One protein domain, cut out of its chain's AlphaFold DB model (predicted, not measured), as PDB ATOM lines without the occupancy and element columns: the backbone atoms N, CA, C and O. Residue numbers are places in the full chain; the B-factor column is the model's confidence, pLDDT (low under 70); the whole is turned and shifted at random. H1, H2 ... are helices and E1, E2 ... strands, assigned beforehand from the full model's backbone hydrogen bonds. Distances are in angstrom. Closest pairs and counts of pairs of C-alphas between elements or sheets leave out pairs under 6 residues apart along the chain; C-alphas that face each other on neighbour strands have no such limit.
ATOM      1  N   LYS A 394      67.290 103.796  52.871       58.28
ATOM      2  CA  LYS A 394      68.261 102.727  53.194       58.28
ATOM      3  C   LYS A 394      68.414 102.513  54.701       58.28
ATOM      4  O   LYS A 394      68.265 101.393  55.172       58.28
ATOM      5  N   ASP A 395      68.543 103.598  55.462       59.22
ATOM      6  CA  ASP A 395      68.586 103.575  56.935       59.22
ATOM      7  C   ASP A 395      67.201 103.330  57.585       59.22
ATOM      8  O   ASP A 395      67.034 103.484  58.794       59.22
ATOM      9  N   LYS A 396      66.179 102.995  56.781       71.62
ATOM     10  CA  LYS A 396      64.783 102.756  57.193       71.62
ATOM     11  C   LYS A 396      64.282 101.359  56.791       71.62
ATOM     12  O   LYS A 396      63.073 101.113  56.790       71.62
ATOM     13  N   PHE A 397      65.198 100.445  56.472       78.75
ATOM     14  CA  PHE A 397      64.925  99.011  56.509       78.75
ATOM     15  C   PHE A 397      65.183  98.470  57.925       78.75
ATOM     16  O   PHE A 397      66.277  98.674  58.455       78.75
ATOM     17  N   PRO A 398      64.216  97.778  58.554       86.62
ATOM     18  CA  PRO A 398      64.471  97.071  59.802       86.62
ATOM     19  C   PRO A 398      65.422  95.886  59.571       86.62
ATOM     20  O   PRO A 398      65.382  95.237  58.530       86.62
ATOM     21  N   THR A 399      66.267  95.577  60.555       91.88
ATOM     22  CA  THR A 399      67.097  94.363  60.543       91.88
ATOM     23  C   THR A 399      66.310  93.150  61.050       91.88
ATOM     24  O   THR A 399      65.298  93.283  61.746       91.88
ATOM     25  N   ILE A 400      66.773  91.943  60.718       92.56
ATOM     26  CA  ILE A 400      66.179  90.683  61.188       92.56
ATOM     27  C   ILE A 400      67.176  89.991  62.126       92.56
ATOM     28  O   ILE A 400      68.279  89.672  61.687       92.56
ATOM     29  N   PRO A 401      66.853  89.709  63.397       95.06
ATOM     30  CA  PRO A 401      67.737  88.908  64.240       95.06
ATOM     31  C   PRO A 401      67.931  87.500  63.675       95.06
ATOM     32  O   PRO A 401      66.967  86.872  63.246       95.06
ATOM     33  N   VAL A 402      69.160  86.981  63.692       94.31
ATOM     34  CA  VAL A 402      69.494  85.696  63.048       94.31
ATOM     35  C   VAL A 402      68.624  84.526  63.545       94.31
ATOM     36  O   VAL A 402      68.127  83.802  62.688       94.31
ATOM     37  N   PRO A 403      68.285  84.379  64.845       92.62
ATOM     38  CA  PRO A 403      67.348  83.339  65.295       92.62
ATOM     39  C   PRO A 403      65.927  83.442  64.712       92.62
ATOM     40  O   PRO A 403      65.203  82.451  64.679       92.62
ATOM     41  N   VAL A 404      65.512  84.622  64.230       92.38
ATOM     42  CA  VAL A 404      64.244  84.806  63.499       92.38
ATOM     43  C   VAL A 404      64.376  84.310  62.061       92.38
ATOM     44  O   VAL A 404      63.453  83.681  61.550       92.38
ATOM     45  N   VAL A 405      65.534  84.530  61.429       92.38
ATOM     46  CA  VAL A 405      65.857  83.964  60.109       92.38
ATOM     47  C   VAL A 405      65.920  82.434  60.190       92.38
ATOM     48  O   VAL A 405      65.254  81.771  59.402       92.38
ATOM     49  N   GLU A 406      66.633  81.883  61.182       92.25
ATOM     50  CA  GLU A 406      66.714  80.439  61.472       92.25
ATOM     51  C   GLU A 406      65.311  79.821  61.641       92.25
ATOM     52  O   GLU A 406      64.994  78.805  61.023       92.25
ATOM     53  N   PHE A 407      64.440  80.459  62.432       92.25
ATOM     54  CA  PHE A 407      63.074  79.986  62.671       92.25
ATOM     55  C   PHE A 407      62.181  80.056  61.423       92.25
ATOM     56  O   PHE A 407      61.437  79.112  61.147       92.25
ATOM     57  N   VAL A 408      62.233  81.149  60.654       92.88
ATOM     58  CA  VAL A 408      61.414  81.304  59.438       92.88
ATOM     59  C   VAL A 408      61.901  80.390  58.313       92.88
ATOM     60  O   VAL A 408      61.073  79.861  57.578       92.88
ATOM     61  N   GLN A 409      63.205  80.118  58.217       93.19
ATOM     62  CA  GLN A 409      63.755  79.133  57.281       93.19
ATOM     63  C   GLN A 409      63.188  77.720  57.512       93.19
ATOM     64  O   GLN A 409      63.013  76.974  56.551       93.19
ATOM     65  N   GLN A 410      62.884  77.369  58.766       91.00
ATOM     66  CA  GLN A 410      62.321  76.069  59.147       91.00
ATOM     67  C   GLN A 410      60.786  76.039  59.034       91.00
ATOM     68  O   GLN A 410      60.244  75.159  58.373       91.00
ATOM     69  N   SER A 411      60.091  77.006  59.643       92.19
ATOM     70  CA  SER A 411      58.616  77.052  59.700       92.19
ATOM     71  C   SER A 411      57.959  77.503  58.392       92.19
ATOM     72  O   SER A 411      56.914  76.993  58.001       92.19
ATOM     73  N   ASN A 412      58.567  78.441  57.659       94.00
ATOM     74  CA  ASN A 412      58.009  78.946  56.408       94.00
ATOM     75  C   ASN A 412      59.088  79.100  55.318       94.00
ATOM     76  O   ASN A 412      59.468  80.224  54.962       94.00
ATOM     77  N   PRO A 413      59.543  77.980  54.716       94.06
ATOM     78  CA  PRO A 413      60.556  77.989  53.661       94.06
ATOM     79  C   PRO A 413      60.191  78.862  52.454       94.06
ATOM     80  O   PRO A 413      61.081  79.352  51.762       94.06
ATOM     81  N   LYS A 414      58.894  79.100  52.200       94.00
ATOM     82  CA  LYS A 414      58.456  80.021  51.145       94.00
ATOM     83  C   LYS A 414      58.746  81.477  51.520       94.00
ATOM     84  O   LYS A 414      59.357  82.178  50.726       94.00
ATOM     85  N   LEU A 415      58.359  81.914  52.721       92.94
ATOM     86  CA  LEU A 415      58.654  83.262  53.225       92.94
ATOM     87  C   LEU A 415      60.170  83.521  53.284       92.94
ATOM     88  O   LEU A 415      60.617  84.628  52.997       92.94
ATOM     89  N   TYR A 416      60.962  82.487  53.587       94.31
ATOM     90  CA  TYR A 416      62.422  82.539  53.501       94.31
ATOM     91  C   TYR A 416      62.942  82.675  52.055       94.31
ATOM     92  O   TYR A 416      63.797  83.517  51.793       94.31
ATOM     93  N   ALA A 417      62.405  81.916  51.095       94.44
ATOM     94  CA  ALA A 417      62.787  82.038  49.683       94.44
ATOM     95  C   ALA A 417      62.356  83.384  49.060       94.44
ATOM     96  O   ALA A 417      63.090  83.964  48.258       94.44
ATOM     97  N   ASP A 418      61.193  83.912  49.459       94.50
ATOM     98  CA  ASP A 418      60.743  85.259  49.099       94.50
ATOM     99  C   ASP A 418      61.715  86.318  49.682       94.50
ATOM    100  O   ASP A 418      62.060  87.278  48.993       94.50
ATOM    101  N   LEU A 419      62.226  86.126  50.910       94.00
ATOM    102  CA  LEU A 419      63.245  86.982  51.544       94.00
ATOM    103  C   LEU A 419      64.572  86.956  50.761       94.00
ATOM    104  O   LEU A 419      65.067  88.017  50.373       94.00
ATOM    105  N   GLU A 420      65.107  85.771  50.451       94.19
ATOM    106  CA  GLU A 420      66.326  85.634  49.639       94.19
ATOM    107  C   GLU A 420      66.175  86.252  48.237       94.19
ATOM    108  O   GLU A 420      67.130  86.830  47.711       94.19
ATOM    109  N   TYR A 421      64.990  86.179  47.617       94.31
ATOM    110  CA  TYR A 421      64.743  86.799  46.311       94.31
ATOM    111  C   TYR A 421      64.977  88.319  46.334       94.31
ATOM    112  O   TYR A 421      65.603  88.857  45.410       94.31
ATOM    113  N   TYR A 422      64.511  89.013  47.377       91.69
ATOM    114  CA  TYR A 422      64.713  90.458  47.506       91.69
ATOM    115  C   TYR A 422      66.137  90.821  47.948       91.69
ATOM    116  O   TYR A 422      66.693  91.768  47.396       91.69
ATOM    117  N   GLU A 423      66.774  90.053  48.838       92.19
ATOM    118  CA  GLU A 423      68.195  90.244  49.195       92.19
ATOM    119  C   GLU A 423      69.096  90.190  47.944       92.19
ATOM    120  O   GLU A 423      69.920  91.079  47.704       92.19
ATOM    121  N   ASN A 424      68.872  89.194  47.078       91.25
ATOM    122  CA  ASN A 424      69.564  89.057  45.794       91.25
ATOM    123  C   ASN A 424      69.195  90.167  44.790       91.25
ATOM    124  O   ASN A 424      70.017  90.538  43.950       91.25
ATOM    125  N   LEU A 425      67.971  90.709  44.845       89.12
ATOM    126  CA  LEU A 425      67.569  91.852  44.021       89.12
ATOM    127  C   LEU A 425      68.305  93.130  44.446       89.12
ATOM    128  O   LEU A 425      68.883  93.789  43.587       89.12
ATOM    129  N   PHE A 426      68.298  93.474  45.736       85.94
ATOM    130  CA  PHE A 426      68.872  94.729  46.236       85.94
ATOM    131  C   PHE A 426      70.404  94.733  46.274       85.94
ATOM    132  O   PHE A 426      71.012  95.789  46.070       85.94
ATOM    133  N   SER A 427      71.028  93.560  46.411       84.56
ATOM    134  CA  SER A 427      72.475  93.391  46.225       84.56
ATOM    135  C   SER A 427      72.930  93.749  44.801       84.56
ATOM    136  O   SER A 427      73.966  94.398  44.623       84.56
ATOM    137  N   ASP A 428      72.145  93.400  43.769       86.62
ATOM    138  CA  ASP A 428      72.441  93.762  42.376       86.62
ATOM    139  C   ASP A 428      71.988  95.196  42.045       86.62
ATOM    140  O   ASP A 428      70.972  95.470  41.396       86.62
ATOM    141  N   LYS A 429      72.844  96.143  42.432       79.31
ATOM    142  CA  LYS A 429      72.726  97.575  42.120       79.31
ATOM    143  C   LYS A 429      72.615  97.861  40.607       79.31
ATOM    144  O   LYS A 429      72.016  98.868  40.228       79.31
ATOM    145  N   ALA A 430      73.105  96.976  39.729       76.44
ATOM    146  CA  ALA A 430      72.994  97.105  38.271       76.44
ATOM    147  C   ALA A 430      71.693  96.508  37.687       76.44
ATOM    148  O   ALA A 430      71.371  96.774  36.523       76.44
ATOM    149  N   ARG A 431      70.943  95.718  38.462       78.69
ATOM    150  CA  ARG A 431      69.562  95.286  38.182       78.69
ATOM    151  C   ARG A 431      68.561  96.307  38.717       78.69
ATOM    152  O   ARG A 431      67.724  96.763  37.943       78.69
ATOM    153  N   VAL A 432      68.711  96.762  39.965       78.12
ATOM    154  CA  VAL A 432      67.856  97.819  40.550       78.12
ATOM    155  C   VAL A 432      67.943  99.124  39.751       78.12
ATOM    156  O   VAL A 432      66.920  99.747  39.472       78.12
ATOM    157  N   GLY A 433      69.141  99.505  39.293       70.81
ATOM    158  CA  GLY A 433      69.356 100.691  38.452       70.81
ATOM    159  C   GLY A 433      68.737 100.637  37.044       70.81
ATOM    160  O   GLY A 433      68.834 101.619  36.314       70.81
ATOM    161  N   LYS A 434      68.117  99.516  36.645       79.25
ATOM    162  CA  LYS A 434      67.364  99.369  35.381       79.25
ATOM    163  C   LYS A 434      65.843  99.371  35.575       79.25
ATOM    164  O   LYS A 434      65.118  99.403  34.588       79.25
ATOM    165  N   MET A 435      65.370  99.307  36.819       78.19
ATOM    166  CA  MET A 435      63.947  99.348  37.163       78.19
ATOM    167  C   MET A 435      63.433 100.792  37.128       78.19
ATOM    168  O   MET A 435      64.164 101.725  37.462       78.19
ATOM    169  N   THR A 436      62.168 100.991  36.766       78.50
ATOM    170  CA  THR A 436      61.514 102.303  36.879       78.50
ATOM    171  C   THR A 436      61.296 102.687  38.344       78.50
ATOM    172  O   THR A 436      61.200 101.832  39.224       78.50
ATOM    173  N   THR A 437      61.134 103.983  38.626       71.69
ATOM    174  CA  THR A 437      60.875 104.488  39.989       71.69
ATOM    175  C   THR A 437      59.630 103.860  40.632       71.69
ATOM    176  O   THR A 437      59.598 103.661  41.846       71.69
ATOM    177  N   GLY A 438      58.618 103.498  39.834       71.88
ATOM    178  CA  GLY A 438      57.429 102.783  40.310       71.88
ATOM    179  C   GLY A 438      57.738 101.348  40.745       71.88
ATOM    180  O   GLY A 438      57.361 100.948  41.842       71.88
ATOM    181  N   GLU A 439      58.488 100.599  39.933       80.81
ATOM    182  CA  GLU A 439      58.926  99.234  40.260       80.81
ATOM    183  C   GLU A 439      59.886  99.212  41.458       80.81
ATOM    184  O   GLU A 439      59.757  98.354  42.327       80.81
ATOM    185  N   GLN A 440      60.800 100.185  41.554       76.44
ATOM    186  CA  GLN A 440      61.671 100.373  42.720       76.44
ATOM    187  C   GLN A 440      60.849 100.636  43.993       76.44
ATOM    188  O   GLN A 440      61.102 100.013  45.024       76.44
ATOM    189  N   THR A 441      59.836 101.507  43.917       78.56
ATOM    190  CA  THR A 441      58.945 101.823  45.053       78.56
ATOM    191  C   THR A 441      58.087 100.631  45.462       78.56
ATOM    192  O   THR A 441      57.945 100.369  46.656       78.56
ATOM    193  N   SER A 442      57.579  99.862  44.495       83.44
ATOM    194  CA  SER A 442      56.902  98.591  44.760       83.44
ATOM    195  C   SER A 442      57.837  97.623  45.484       83.44
ATOM    196  O   SER A 442      57.498  97.162  46.569       83.44
ATOM    197  N   ALA A 443      59.034  97.379  44.944       85.50
ATOM    198  CA  ALA A 443      59.977  96.407  45.489       85.50
ATOM    199  C   ALA A 443      60.466  96.767  46.902       85.50
ATOM    200  O   ALA A 443      60.572  95.878  47.739       85.50
ATOM    201  N   ILE A 444      60.733  98.048  47.201       85.19
ATOM    202  CA  ILE A 444      61.131  98.474  48.556       85.19
ATOM    203  C   ILE A 444      59.992  98.301  49.558       85.19
ATOM    204  O   ILE A 444      60.240  97.850  50.674       85.19
ATOM    205  N   ASN A 445      58.754  98.633  49.186       86.25
ATOM    206  CA  ASN A 445      57.626  98.462  50.101       86.25
ATOM    207  C   ASN A 445      57.314  96.980  50.307       86.25
ATOM    208  O   ASN A 445      57.344  96.530  51.443       86.25
ATOM    209  N   GLN A 446      57.184  96.203  49.227       90.50
ATOM    210  CA  GLN A 446      57.008  94.750  49.290       90.50
ATOM    211  C   GLN A 446      58.102  94.074  50.124       90.50
ATOM    212  O   GLN A 446      57.796  93.185  50.910       90.50
ATOM    213  N   TYR A 447      59.360  94.508  50.001       92.12
ATOM    214  CA  TYR A 447      60.447  93.938  50.785       92.12
ATOM    215  C   TYR A 447      60.432  94.380  52.254       92.12
ATOM    216  O   TYR A 447      60.666  93.553  53.129       92.12
ATOM    217  N   ARG A 448      60.103  95.643  52.563       89.56
ATOM    218  CA  ARG A 448      59.922  96.082  53.958       89.56
ATOM    219  C   ARG A 448      58.766  95.336  54.620       89.56
ATOM    220  O   ARG A 448      58.955  94.803  55.706       89.56
ATOM    221  N   ASP A 449      57.625  95.231  53.942       91.00
ATOM    222  CA  ASP A 449      56.445  94.495  54.405       91.00
ATOM    223  C   ASP A 449      56.797  93.015  54.663       91.00
ATOM    224  O   ASP A 449      56.380  92.438  55.666       91.00
ATOM    225  N   LEU A 450      57.638  92.415  53.810       93.25
ATOM    226  CA  LEU A 450      58.160  91.057  53.976       93.25
ATOM    227  C   LEU A 450      59.116  90.932  55.173       93.25
ATOM    228  O   LEU A 450      59.003  89.991  55.954       93.25
ATOM    229  N   ILE A 451      60.035  91.882  55.363       92.62
ATOM    230  CA  ILE A 451      60.934  91.923  56.527       92.62
ATOM    231  C   ILE A 451      60.135  92.133  57.823       92.62
ATOM    232  O   ILE A 451      60.477  91.554  58.856       92.62
ATOM    233  N   GLU A 452      59.068  92.933  57.800       92.94
ATOM    234  CA  GLU A 452      58.146  93.108  58.927       92.94
ATOM    235  C   GLU A 452      57.331  91.830  59.184       92.94
ATOM    236  O   GLU A 452      57.196  91.417  60.338       92.94
ATOM    237  N   GLN A 453      56.890  91.126  58.136       92.00
ATOM    238  CA  GLN A 453      56.253  89.809  58.241       92.00
ATOM    239  C   GLN A 453      57.199  88.768  58.863       92.00
ATOM    240  O   GLN A 453      56.804  88.075  59.801       92.00
ATOM    241  N   VAL A 454      58.461  88.702  58.426       92.88
ATOM    242  CA  VAL A 454      59.507  87.856  59.030       92.88
ATOM    243  C   VAL A 454      59.744  88.254  60.493       92.88
ATOM    244  O   VAL A 454      59.730  87.402  61.377       92.88
ATOM    245  N   ASN A 455      59.878  89.549  60.790       91.56
ATOM    246  CA  ASN A 455      60.041  90.040  62.160       91.56
ATOM    247  C   ASN A 455      58.804  89.797  63.052       91.56
ATOM    248  O   ASN A 455      58.961  89.715  64.269       91.56
ATOM    249  N   SER A 456      57.597  89.629  62.501       89.88
ATOM    250  CA  SER A 456      56.399  89.284  63.286       89.88
ATOM    251  C   SER A 456      56.495  87.889  63.930       89.88
ATOM    252  O   SER A 456      55.996  87.677  65.044       89.88
ATOM    253  N   ALA A 457      57.248  86.974  63.303       88.06
ATOM    254  CA  ALA A 457      57.508  85.626  63.809       88.06
ATOM    255  C   ALA A 457      58.296  85.608  65.133       88.06
ATOM    256  O   ALA A 457      58.279  84.594  65.827       88.06
ATOM    257  N   LYS A 458      58.898  86.734  65.562       86.31
ATOM    258  CA  LYS A 458      59.465  86.909  66.918       86.31
ATOM    259  C   LYS A 458      58.505  86.466  68.025       86.31
ATOM    260  O   LYS A 458      58.940  85.907  69.027       86.31
ATOM    261  N   SER A 459      57.205  86.694  67.831       82.00
ATOM    262  CA  SER A 459      56.154  86.295  68.776       82.00
ATOM    263  C   SER A 459      55.972  84.773  68.912       82.00
ATOM    264  O   SER A 459      55.479  84.317  69.945       82.00
ATOM    265  N   SER A 460      56.412  83.995  67.917       82.81
ATOM    266  CA  SER A 460      56.276  82.534  67.850       82.81
ATOM    267  C   SER A 460      57.502  81.767  68.356       82.81
ATOM    268  O   SER A 460      57.349  80.624  68.774       82.81
ATOM    269  N   ILE A 461      58.697  82.374  68.332       76.44
ATOM    270  CA  ILE A 461      59.976  81.698  68.630       76.44
ATOM    271  C   ILE A 461      60.042  81.256  70.096       76.44
ATOM    272  O   ILE A 461      59.944  80.072  70.406       76.44
ATOM    273  N   ILE A 462      60.225  82.211  71.015       71.06
ATOM    274  CA  ILE A 462      60.379  81.975  72.454       71.06
ATOM    275  C   ILE A 462      59.719  83.135  73.204       71.06
ATOM    276  O   ILE A 462      60.188  84.271  73.158       71.06
ATOM    277  N   SER A 463      58.662  82.835  73.962       66.50
ATOM    278  CA  SER A 463      58.075  83.775  74.924       66.50
ATOM    279  C   SER A 463      58.809  83.660  76.264       66.50
ATOM    280  O   SER A 463      58.380  82.960  77.180       66.50
ATOM    281  N   SER A 464      59.980  84.300  76.347       82.38
ATOM    282  CA  SER A 464      60.801  84.369  77.562       82.38
ATOM    283  C   SER A 464      60.756  85.780  78.162       82.38
ATOM    284  O   SER A 464      60.965  86.743  77.422       82.38
ATOM    285  N   PRO A 465      60.598  85.936  79.495       84.88
ATOM    286  CA  PRO A 465      60.734  87.227  80.182       84.88
ATOM    287  C   PRO A 465      62.089  87.926  79.979       84.88
ATOM    288  O   PRO A 465      62.234  89.092  80.323       84.88
ATOM    289  N   LEU A 466      63.082  87.224  79.423       91.12
ATOM    290  CA  LEU A 466      64.411  87.751  79.119       91.12
ATOM    291  C   LEU A 466      64.514  88.457  77.756       91.12
ATOM    292  O   LEU A 466      65.585  88.960  77.427       91.12
ATOM    293  N   GLN A 467      63.440  88.512  76.959       92.19
ATOM    294  CA  GLN A 467      63.390  89.253  75.685       92.19
ATOM    295  C   GLN A 467      63.128  90.765  75.891       92.19
ATOM    296  O   GLN A 467      62.372  91.393  75.153       92.19
ATOM    297  N   ILE A 468      63.744  91.345  76.926       89.94
ATOM    298  CA  ILE A 468      63.745  92.783  77.254       89.94
ATOM    299  C   ILE A 468      65.113  93.398  76.889       89.94
ATOM    300  O   ILE A 468      66.035  92.630  76.609       89.94
ATOM    301  N   PRO A 469      65.302  94.733  76.875       92.50
ATOM    302  CA  PRO A 469      66.609  95.345  76.610       92.50
ATOM    303  C   PRO A 469      67.728  94.748  77.477       92.50
ATOM    304  O   PRO A 469      67.549  94.517  78.671       92.50
ATOM    305  N   LEU A 470      68.901  94.487  76.889       90.69
ATOM    306  CA  LEU A 470      70.007  93.820  77.598       90.69
ATOM    307  C   LEU A 470      70.576  94.656  78.759       90.69
ATOM    308  O   LEU A 470      71.144  94.103  79.693       90.69
ATOM    309  N   GLU A 471      70.391  95.974  78.706       89.38
ATOM    310  CA  GLU A 471      70.702  96.939  79.769       89.38
ATOM    311  C   GLU A 471      69.712  96.900  80.952       89.38
ATOM    312  O   GLU A 471      70.092  97.222  82.075       89.38
ATOM    313  N   SER A 472      68.484  96.415  80.729       89.69
ATOM    314  CA  SER A 472      67.462  96.160  81.759       89.69
ATOM    315  C   SER A 472      67.682  94.844  82.527       89.69
ATOM    316  O   SER A 472      66.935  94.534  83.459       89.69
ATOM    317  N   LEU A 473      68.683  94.044  82.142       91.25
ATOM    318  CA  LEU A 473      69.068  92.809  82.828       91.25
ATOM    319  C   LEU A 473      70.237  93.081  83.782       91.25
ATOM    320  O   LEU A 473      71.343  93.404  83.358       91.25
ATOM    321  N   ARG A 474      70.025  92.889  85.086       90.94
ATOM    322  CA  ARG A 474      71.085  92.983  86.099       90.94
ATOM    323  C   ARG A 474      71.693  91.608  86.356       90.94
ATOM    324  O   ARG A 474      70.976  90.675  86.704       90.94
ATOM    325  N   TRP A 475      73.014  91.466  86.259       91.31
ATOM    326  CA  TRP A 475      73.685  90.260  86.764       91.31
ATOM    327  C   TRP A 475      73.701  90.257  88.302       91.31
ATOM    328  O   TRP A 475      74.031  91.277  88.908       91.31
ATOM    329  N   VAL A 476      73.356  89.121  88.921       91.44
ATOM    330  CA  VAL A 476      73.225  88.964  90.387       91.44
ATOM    331  C   VAL A 476      74.211  87.955  90.978       91.44
ATOM    332  O   VAL A 476      74.627  88.084  92.131       91.44
ATOM    333  N   GLY A 477      74.555  86.918  90.217       87.38
ATOM    334  CA  GLY A 477      75.416  85.847  90.702       87.38
ATOM    335  C   GLY A 477      75.684  84.770  89.661       87.38
ATOM    336  O   GLY A 477      75.035  84.713  88.611       87.38
ATOM    337  N   SER A 478      76.630  83.885  89.967       89.81
ATOM    338  CA  SER A 478      76.853  82.660  89.198       89.81
ATOM    339  C   SER A 478      77.038  81.451  90.109       89.81
ATOM    340  O   SER A 478      77.472  81.567  91.257       89.81
ATOM    341  N   LEU A 479      76.677  80.284  89.581       87.12
ATOM    342  CA  LEU A 479      76.789  78.992  90.243       87.12
ATOM    343  C   LEU A 479      77.560  78.046  89.329       87.12
ATOM    344  O   LEU A 479      77.247  77.939  88.144       87.12
ATOM    345  N   LEU A 480      78.551  77.353  89.889       87.38
ATOM    346  CA  LEU A 480      79.320  76.319  89.198       87.38
ATOM    347  C   LEU A 480      78.961  74.938  89.766       87.38
ATOM    348  O   LEU A 480      79.131  74.703  90.966       87.38
ATOM    349  N   LYS A 481      78.498  74.028  88.899       81.19
ATOM    350  CA  LYS A 481      78.228  72.613  89.199       81.19
ATOM    351  C   LYS A 481      78.884  71.751  88.120       81.19
ATOM    352  O   LYS A 481      78.608  71.954  86.947       81.19
ATOM    353  N   THR A 482      79.739  70.796  88.501       76.06
ATOM    354  CA  THR A 482      80.310  69.787  87.571       76.06
ATOM    355  C   THR A 482      80.812  70.380  86.238       76.06
ATOM    356  O   THR A 482      80.483  69.889  85.164       76.06
ATOM    357  N   SER A 483      81.576  71.475  86.321       77.75
ATOM    358  CA  SER A 483      82.090  72.286  85.196       77.75
ATOM    359  C   SER A 483      81.064  73.066  84.353       77.75
ATOM    360  O   SER A 483      81.475  73.926  83.575       77.75
ATOM    361  N   GLU A 484      79.756  72.876  84.533       84.62
ATOM    362  CA  GLU A 484      78.723  73.764  83.989       84.62
ATOM    363  C   GLU A 484      78.572  75.001  84.891       84.62
ATOM    364  O   GLU A 484      78.370  74.886  86.106       84.62
ATOM    365  N   ARG A 485      78.660  76.205  84.308       90.81
ATOM    366  CA  ARG A 485      78.348  77.459  85.008       90.81
ATOM    367  C   ARG A 485      77.026  78.025  84.509       90.81
ATOM    368  O   ARG A 485      76.866  78.276  83.319       90.81
ATOM    369  N   VAL A 486      76.125  78.299  85.445       92.69
ATOM    370  CA  VAL A 486      74.863  79.013  85.212       92.69
ATOM    371  C   VAL A 486      74.913  80.372  85.911       92.69
ATOM    372  O   VAL A 486      75.648  80.551  86.886       92.69
ATOM    373  N   ALA A 487      74.142  81.347  85.431       93.12
ATOM    374  CA  ALA A 487      74.036  82.661  86.063       93.12
ATOM    375  C   ALA A 487      72.602  82.987  86.470       93.12
ATOM    376  O   ALA A 487      71.641  82.544  85.842       93.12
ATOM    377  N   LEU A 488      72.481  83.805  87.513       93.56
ATOM    378  CA  LEU A 488      71.238  84.439  87.923       93.56
ATOM    379  C   LEU A 488      71.245  85.883  87.409       93.56
ATOM    380  O   LEU A 488      72.132  86.668  87.760       93.56
ATOM    381  N   VAL A 489      70.255  86.227  86.588       93.19
ATOM    382  CA  VAL A 489      69.987  87.603  86.150       93.19
ATOM    383  C   VAL A 489      68.649  88.073  86.715       93.19
ATOM    384  O   VAL A 489      67.716  87.285  86.849       93.19
ATOM    385  N   GLU A 490      68.556  89.345  87.076       91.00
ATOM    386  CA  GLU A 490      67.364  89.995  87.621       91.00
ATOM    387  C   GLU A 490      66.816  90.988  86.589       91.00
ATOM    388  O   GLU A 490      67.554  91.832  86.082       91.00
ATOM    389  N   THR A 491      65.529  90.873  86.271       91.56
ATOM    390  CA  THR A 491      64.780  91.829  85.441       91.56
ATOM    391  C   THR A 491      64.378  93.062  86.264       91.56
ATOM    392  O   THR A 491      64.398  93.033  87.497       91.56
ATOM    393  N   GLU A 492      63.992  94.166  85.615       87.62
ATOM    394  CA  GLU A 492      63.612  95.423  86.299       87.62
ATOM    395  C   GLU A 492      62.554  95.236  87.402       87.62
ATOM    396  O   GLU A 492      62.651  95.843  88.469       87.62
ATOM    397  N   ASP A 493      61.604  94.322  87.190       85.69
ATOM    398  CA  ASP A 493      60.543  93.940  88.132       85.69
ATOM    399  C   ASP A 493      61.004  93.020  89.289       85.69
ATOM    400  O   ASP A 493      60.179  92.435  89.996       85.69
ATOM    401  N   LYS A 494      62.322  92.890  89.476       83.75
ATOM    402  CA  LYS A 494      63.012  92.136  90.537       83.75
ATOM    403  C   LYS A 494      62.811  90.619  90.519       83.75
ATOM    404  O   LYS A 494      63.178  89.927  91.475       83.75
ATOM    405  N   LYS A 495      62.322  90.059  89.409       85.69
ATOM    406  CA  LYS A 495      62.301  88.606  89.203       85.69
ATOM    407  C   LYS A 495      63.677  88.095  88.778       85.69
ATOM    408  O   LYS A 495      64.332  88.656  87.907       85.69
ATOM    409  N   GLY A 496      64.121  87.015  89.416       88.12
ATOM    410  CA  GLY A 496      65.372  86.337  89.100       88.12
ATOM    411  C   GLY A 496      65.135  85.173  88.150       88.12
ATOM    412  O   GLY A 496      64.276  84.322  88.398       88.12
ATOM    413  N   HIS A 497      65.929  85.135  87.090       92.44
ATOM    414  CA  HIS A 497      65.875  84.168  86.006       92.44
ATOM    415  C   HIS A 497      67.240  83.488  85.855       92.44
ATOM    416  O   HIS A 497      68.282  84.143  85.881       92.44
ATOM    417  N   ILE A 498      67.232  82.162  85.710       91.69
ATOM    418  CA  ILE A 498      68.449  81.372  85.499       91.69
ATOM    419  C   ILE A 498      68.763  81.370  84.002       91.69
ATOM    420  O   ILE A 498      67.890  81.064  83.190       91.69
ATOM    421  N   VAL A 499      70.006  81.686  83.639       93.75
ATOM    422  CA  VAL A 499      70.516  81.582  82.265       93.75
ATOM    423  C   VAL A 499      71.682  80.602  82.192       93.75
ATOM    424  O   VAL A 499      72.533  80.547  83.082       93.75
ATOM    425  N   LYS A 500      71.704  79.831  81.105       94.06
ATOM    426  CA  LYS A 500      72.736  78.845  80.748       94.06
ATOM    427  C   LYS A 500      73.321  79.208  79.374       94.06
ATOM    428  O   LYS A 500      72.684  79.954  78.621       94.06
ATOM    429  N   THR A 501      74.495  78.699  79.010       94.06
ATOM    430  CA  THR A 501      75.034  78.876  77.645       94.06
ATOM    431  C   THR A 501      74.003  78.428  76.601       94.06
ATOM    432  O   THR A 501      73.310  77.434  76.797       94.06
ATOM    433  N   GLY A 502      73.842  79.192  75.519       91.62
ATOM    434  CA  GLY A 502      72.830  78.943  74.487       91.62
ATOM    435  C   GLY A 502      71.446  79.569  74.734       91.62
ATOM    436  O   GLY A 502      70.666  79.637  73.782       91.62
ATOM    437  N   THR A 503      71.150  80.067  75.945       93.62
ATOM    438  CA  THR A 503      69.879  80.762  76.268       93.62
ATOM    439  C   THR A 503      69.708  82.019  75.412       93.62
ATOM    440  O   THR A 503      70.685  82.733  75.192       93.62
ATOM    441  N   LEU A 504      68.484  82.324  74.963       93.81
ATOM    442  CA  LEU A 504      68.187  83.570  74.242       93.81
ATOM    443  C   LEU A 504      67.734  84.674  75.210       93.81
ATOM    444  O   LEU A 504      66.864  84.457  76.058       93.81
ATOM    445  N   VAL A 505      68.310  85.866  75.054       93.25
ATOM    446  CA  VAL A 505      68.090  87.074  75.868       93.25
ATOM    447  C   VAL A 505      68.162  88.326  74.981       93.25
ATOM    448  O   VAL A 505      68.804  88.298  73.936       93.25
ATOM    449  N   GLY A 506      67.548  89.441  75.373       91.44
ATOM    450  CA  GLY A 506      67.573  90.672  74.568       91.44
ATOM    451  C   GLY A 506      66.477  90.746  73.494       91.44
ATOM    452  O   GLY A 506      65.914  89.719  73.120       91.44
ATOM    453  N   PRO A 507      66.182  91.937  72.941       89.62
ATOM    454  CA  PRO A 507      65.144  92.123  71.920       89.62
ATOM    455  C   PRO A 507      65.532  91.548  70.544       89.62
ATOM    456  O   PRO A 507      64.670  91.355  69.683       89.62
ATOM    457  N   ASN A 508      66.822  91.261  70.331       91.38
ATOM    458  CA  ASN A 508      67.345  90.608  69.130       91.38
ATOM    459  C   ASN A 508      67.686  89.127  69.365       91.38
ATOM    460  O   ASN A 508      68.535  88.584  68.661       91.38
ATOM    461  N   PHE A 509      67.051  88.468  70.345       92.44
ATOM    462  CA  PHE A 509      67.224  87.031  70.599       92.44
ATOM    463  C   PHE A 509      68.706  86.633  70.769       92.44
ATOM    464  O   PHE A 509      69.133  85.555  70.357       92.44
ATOM    465  N   GLY A 510      69.509  87.521  71.362       93.50
ATOM    466  CA  GLY A 510      70.940  87.337  71.560       93.50
ATOM    467  C   GLY A 510      71.235  86.074  72.358       93.50
ATOM    468  O   GLY A 510      70.648  85.826  73.412       93.50
ATOM    469  N   ARG A 511      72.151  85.250  71.852       94.69
ATOM    470  CA  ARG A 511      72.469  83.949  72.442       94.69
ATOM    471  C   ARG A 511      73.541  84.122  73.514       94.69
ATOM    472  O   ARG A 511      74.561  84.759  73.261       94.69
ATOM    473  N   VAL A 512      73.347  83.549  74.703       95.38
ATOM    474  CA  VAL A 512      74.390  83.511  75.740       95.38
ATOM    475  C   VAL A 512      75.575  82.696  75.220       95.38
ATOM    476  O   VAL A 512      75.475  81.486  75.030       95.38
ATOM    477  N   ASP A 513      76.679  83.394  74.979       95.19
ATOM    478  CA  ASP A 513      77.927  82.903  74.391       95.19
ATOM    479  C   ASP A 513      78.844  82.306  75.464       95.19
ATOM    480  O   ASP A 513      79.445  81.254  75.261       95.19
ATOM    481  N   SER A 514      78.920  82.952  76.628       94.19
ATOM    482  CA  SER A 514      79.698  82.459  77.764       94.19
ATOM    483  C   SER A 514      79.209  83.039  79.093       94.19
ATOM    484  O   SER A 514      78.661  84.142  79.159       94.19
ATOM    485  N   ILE A 515      79.411  82.285  80.175       94.81
ATOM    486  CA  ILE A 515      79.100  82.694  81.548       94.81
ATOM    487  C   ILE A 515      80.389  82.633  82.368       94.81
ATOM    488  O   ILE A 515      81.068  81.608  82.404       94.81
ATOM    489  N   THR A 516      80.725  83.736  83.030       90.06
ATOM    490  CA  THR A 516      81.922  83.873  83.873       90.06
ATOM    491  C   THR A 516      81.529  84.047  85.341       90.06
ATOM    492  O   THR A 516      80.349  84.019  85.683       90.06
ATOM    493  N   GLU A 517      82.509  84.248  86.225       84.62
ATOM    494  CA  GLU A 517      82.244  84.456  87.654       84.62
ATOM    495  C   GLU A 517      81.421  85.719  87.936       84.62
ATOM    496  O   GLU A 517      80.611  85.690  88.855       84.62
ATOM    497  N   ASN A 518      81.592  86.778  87.126       88.00
ATOM    498  CA  ASN A 518      81.108  88.139  87.415       88.00
ATOM    499  C   ASN A 518      80.232  88.747  86.293       88.00
ATOM    500  O   ASN A 518      79.902  89.934  86.343       88.00
ATOM    501  N   ASN A 519      79.980  88.014  85.202       90.62
ATOM    502  CA  ASN A 519      79.217  88.501  84.045       90.62
ATOM    503  C   ASN A 519      78.767  87.377  83.099       90.62
ATOM    504  O   ASN A 519      79.379  86.306  83.045       90.62
ATOM    505  N   VAL A 520      77.737  87.680  82.310       94.69
ATOM    506  CA  VAL A 520      77.257  86.893  81.168       94.69
ATOM    507  C   VAL A 520      77.602  87.641  79.880       94.69
ATOM    508  O   VAL A 520      77.349  88.842  79.773       94.69
ATOM    509  N   ILE A 521      78.159  86.937  78.897       94.94
ATOM    510  CA  ILE A 521      78.406  87.456  77.552       94.94
ATOM    511  C   ILE A 521      77.304  86.955  76.620       94.94
ATOM    512  O   ILE A 521      77.033  85.756  76.536       94.94
ATOM    513  N   VAL A 522      76.681  87.887  75.911       95.75
ATOM    514  CA  VAL A 522      75.610  87.662  74.940       95.75
ATOM    515  C   VAL A 522      76.138  88.004  73.553       95.75
ATOM    516  O   VAL A 522      76.781  89.036  73.379       95.75
ATOM    517  N   LEU A 523      75.854  87.162  72.566       95.12
ATOM    518  CA  LEU A 523      76.095  87.429  71.154       95.12
ATOM    519  C   LEU A 523      74.756  87.758  70.480       95.12
ATOM    520  O   LEU A 523      73.954  86.863  70.213       95.12
ATOM    521  N   GLU A 524      74.505  89.039  70.215       94.19
ATOM    522  CA  GLU A 524      73.432  89.457  69.308       94.19
ATOM    523  C   GLU A 524      73.950  89.389  67.868       94.19
ATOM    524  O   GLU A 524      75.005  89.949  67.565       94.19
ATOM    525  N   SER A 525      73.205  88.732  66.980       93.75
ATOM    526  CA  SER A 525      73.489  88.690  65.542       93.75
ATOM    527  C   SER A 525      72.249  89.118  64.772       93.75
ATOM    528  O   SER A 525      71.162  88.585  65.001       93.75
ATOM    529  N   VAL A 526      72.409  90.066  63.851       93.44
ATOM    530  CA  VAL A 526      71.332  90.603  63.009       93.44
ATOM    531  C   VAL A 526      71.727  90.553  61.536       93.44
ATOM    532  O   VAL A 526      72.896  90.722  61.201       93.44
ATOM    533  N   ARG A 527      70.743  90.326  60.669       92.56
ATOM    534  CA  ARG A 527      70.850  90.349  59.211       92.56
ATOM    535  C   ARG A 527      70.307  91.674  58.667       92.56
ATOM    536  O   ARG A 527      69.289  92.162  59.169       92.56
ATOM    537  N   ASP A 528      70.992  92.262  57.690       90.56
ATOM    538  CA  ASP A 528      70.541  93.465  56.976       90.56
ATOM    539  C   ASP A 528      69.704  93.137  55.721       90.56
ATOM    540  O   ASP A 528      69.398  91.978  55.440       90.56
ATOM    541  N   PHE A 529      69.324  94.176  54.972       86.56
ATOM    542  CA  PHE A 529      68.514  94.079  53.752       86.56
ATOM    543  C   PHE A 529      69.315  93.669  52.489       86.56
ATOM    544  O   PHE A 529      68.733  93.460  51.426       86.56
ATOM    545  N   GLU A 530      70.647  93.571  52.571       87.00
ATOM    546  CA  GLU A 530      71.502  92.955  51.541       87.00
ATOM    547  C   GLU A 530      71.850  91.492  51.922       87.00
ATOM    548  O   GLU A 530      72.561  90.805  51.193       87.00
ATOM    549  N   GLY A 531      71.318  90.985  53.045       87.25
ATOM    550  CA  GLY A 531      71.527  89.628  53.552       87.25
ATOM    551  C   GLY A 531      72.780  89.445  54.424       87.25
ATOM    552  O   GLY A 531      73.030  88.329  54.891       87.25
ATOM    553  N   ASN A 532      73.555  90.505  54.686       90.12
ATOM    554  CA  ASN A 532      74.785  90.457  55.485       90.12
ATOM    555  C   ASN A 532      74.476  90.242  56.970       90.12
ATOM    556  O   ASN A 532      73.549  90.853  57.501       90.12
ATOM    557  N   ILE A 533      75.290  89.449  57.674       90.88
ATOM    558  CA  ILE A 533      75.157  89.236  59.124       90.88
ATOM    559  C   ILE A 533      76.184  90.076  59.893       90.88
ATOM    560  O   ILE A 533      77.390  89.949  59.687       90.88
ATOM    561  N   PHE A 534      75.698  90.875  60.842       92.44
ATOM    562  CA  PHE A 534      76.497  91.638  61.797       92.44
ATOM    563  C   PHE A 534      76.305  91.085  63.208       92.44
ATOM    564  O   PHE A 534      75.175  90.904  63.663       92.44
ATOM    565  N   SER A 535      77.411  90.866  63.920       92.31
ATOM    566  CA  SER A 535      77.404  90.314  65.277       92.31
ATOM    567  C   SER A 535      78.039  91.269  66.287       92.31
ATOM    568  O   SER A 535      79.115  91.819  66.059       92.31
ATOM    569  N   LYS A 536      77.389  91.425  67.442       92.00
ATOM    570  CA  LYS A 536      77.803  92.281  68.556       92.00
ATOM    571  C   LYS A 536      77.844  91.454  69.839       92.00
ATOM    572  O   LYS A 536      76.839  90.861  70.229       92.00
ATOM    573  N   LYS A 537      78.988  91.450  70.531       91.88
ATOM    574  CA  LYS A 537      79.057  90.938  71.907       91.88
ATOM    575  C   LYS A 537      78.626  92.021  72.894       91.88
ATOM    576  O   LYS A 537      79.147  93.135  72.867       91.88
ATOM    577  N   VAL A 538      77.680  91.684  73.763       92.56
ATOM    578  CA  VAL A 538      77.145  92.527  74.838       92.56
ATOM    579  C   VAL A 538      77.443  91.844  76.171       92.56
ATOM    580  O   VAL A 538      77.304  90.630  76.298       92.56
ATOM    581  N   LYS A 539      77.889  92.614  77.166       92.94
ATOM    582  CA  LYS A 539      78.252  92.108  78.494       92.94
ATOM    583  C   LYS A 539      77.193  92.524  79.508       92.94
ATOM    584  O   LYS A 539      77.054  93.710  79.785       92.94
ATOM    585  N   ILE A 540      76.513  91.547  80.100       90.12
ATOM    586  CA  ILE A 540      75.644  91.747  81.260       90.12
ATOM    587  C   ILE A 540      76.500  91.536  82.513       90.12
ATOM    588  O   ILE A 540      76.973  90.429  82.773       90.12
ATOM    589  N   SER A 541      76.717  92.590  83.293       85.44
ATOM    590  CA  SER A 541      77.446  92.545  84.568       85.44
ATOM    591  C   SER A 541      76.714  93.334  85.648       85.44
ATOM    592  O   SER A 541      75.711  93.988  85.369       85.44
ATOM    593  N   TYR A 542      77.197  93.270  86.889       75.69
ATOM    594  CA  TYR A 542      76.680  94.130  87.949       75.69
ATOM    595  C   TYR A 542      76.853  95.606  87.554       75.69
ATOM    596  O   TYR A 542      77.954  96.018  87.176       75.69
ATOM    597  N   LEU A 543      75.783  96.396  87.655       59.19
ATOM    598  CA  LEU A 543      75.865  97.850  87.554       59.19
ATOM    599  C   LEU A 543      76.530  98.375  88.829       59.19
ATOM    600  O   LEU A 543      75.872  98.559  89.854       59.19
ATOM    601  N   GLN A 544      77.841  98.615  88.771       40.50
ATOM    602  CA  GLN A 544      78.458  99.525  89.727       40.50
ATOM    603  C   GLN A 544      77.801 100.891  89.528       40.50
ATOM    604  O   GLN A 544      77.873 101.460  88.441       40.50
ATOM    605  N   SER A 545      77.132 101.395  90.562       39.28
ATOM    606  CA  SER A 545      76.690 102.785  90.596       39.28
ATOM    607  C   SER A 545      77.919 103.677  90.443       39.28
ATOM    608  O   SER A 545      78.830 103.579  91.269       39.28
ATOM    609  N   GLU A 546      77.950 104.530  89.421       32.19
ATOM    610  CA  GLU A 546      79.002 105.537  89.284       32.19
ATOM    611  C   GLU A 546      78.941 106.482  90.490       32.19
ATOM    612  O   GLU A 546      78.031 107.302  90.625       32.19
ATOM    613  N   THR A 547      79.891 106.320  91.411       32.62
ATOM    614  CA  THR A 547      80.015 107.156  92.604       32.62
ATOM    615  C   THR A 547      80.629 108.499  92.220       32.62
ATOM    616  O   THR A 547      81.855 108.609  92.133       32.62
ATOM    617  N   ASN A 548      79.766 109.493  91.997       33.22
ATOM    618  CA  ASN A 548      80.102 110.917  92.088       33.22
ATOM    619  C   ASN A 548      79.926 111.407  93.533       33.22
ATOM    620  O   ASN A 548      78.936 110.973  94.166       33.22
TER     621      ASN A 548
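AT A GLANCE: This is residues 394 to 548 of the 548 residues of the protein "AMIN domain-containing protein" of Nitrospinae bacterium CG11_big_fil_rev_8_21_14_0_20_45_15 (UniProt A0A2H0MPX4). A long, twisted sheet of three strands, E4, E5 and E6, joins two ends of the domain: at one end the sheet E1 E2 E3 crosses it nearly at a right angle in a partly face to face sandwich, and near the other end H1 packs on E5 and gathers H2 and H4 into a cluster of crossed helices. Short H3 and H5 lie at the edges of that cluster, and residues 543 to 548 trail off as a tail. The printed part has 155 residues, with five named helices followed by six named strands; each sheet is antiparallel in chain order, and the class is mixed, helices and strands. It is loose, with a radius of gyration of the C-alphas of 19.2 A and spans of 59 by 41 by 26 A.

HOW THE PARTS SIT: E4, residues 510 to 515, E5, residues 519 to 527, and E6, residues 533 to 541, form a meander, each strand the antiparallel neighbour of the one before. This sheet is only just strongly twisted, with C-alphas up to 4.5 A off its best plane. N 511 and O 523 are 2.9 A apart, and N 522 and O 538 2.8 A, within hydrogen-bond range. E1, residues 474 to 481, E2, residues 484 to 490, and E3, residues 496 to 499, form a second meander; N 479 and O 486 are 2.9 A apart, and N 497 and O 489 2.8 A. The two sheets form a sandwich, two sheets face to face, their strands at 85 degrees; the closest C-alphas of E1 and E6, Trp 475 and Ser 541, are 4.9 A apart. H1, residues 402 to 411, is on the sheet E4 E5 E6 but over none of its strands, at a height over the sheet of 6.3 A; its closest C-alpha pair with E5 is Val 402 and Val 526, 5.2 A. H2, residues 413 to 427, touches H1 with residues 415 to 416 alone, at a steep tilt of 47 degrees, opposite ways; the closest C-alphas, Gln 409 and Tyr 416, are 5.3 A apart. H4, residues 437 to 456, touches H2 at a steep tilt of 42 degrees, opposite ways, closest at C-alphas Tyr 422 and Tyr 447, 6.4 A. H3, residues 429 to 432, and H2 only just touch, only at the corner, with 3 pairs of C-alphas within 8 A, the closest Phe 426 and Val 432 at 6.6 A. H5, residues 458 to 461, and H1 only just touch, also with 3 pairs, the closest Val 404 and Lys 458 at 6.2 A. Every O i to N i+4 pair is within hydrogen-bond range in H1, H2 and H4; H3 and H5 are too short for such a pair.

IN THESE COORDINATES: H1 begins at C-alpha 402, (69.494, 85.696, 63.048), and E6 ends at C-alpha 541, (77.446, 92.545, 84.568). From first to last C-alpha, H4 measures 28.2 A, E5 26.3 A, E6 25.8 A, E1 21.8 A and H2 20.8 A.

THE WHOLE: The two C-alphas farthest apart, Thr 436 and Thr 482, are 63.1 A apart. The printed part has no cut, and the link H5 to E1, residues 462 to 473, is long. Mean pLDDT of the printed part is 86.4; residues 394 to 395, 463 and 543 to 548 are under 70.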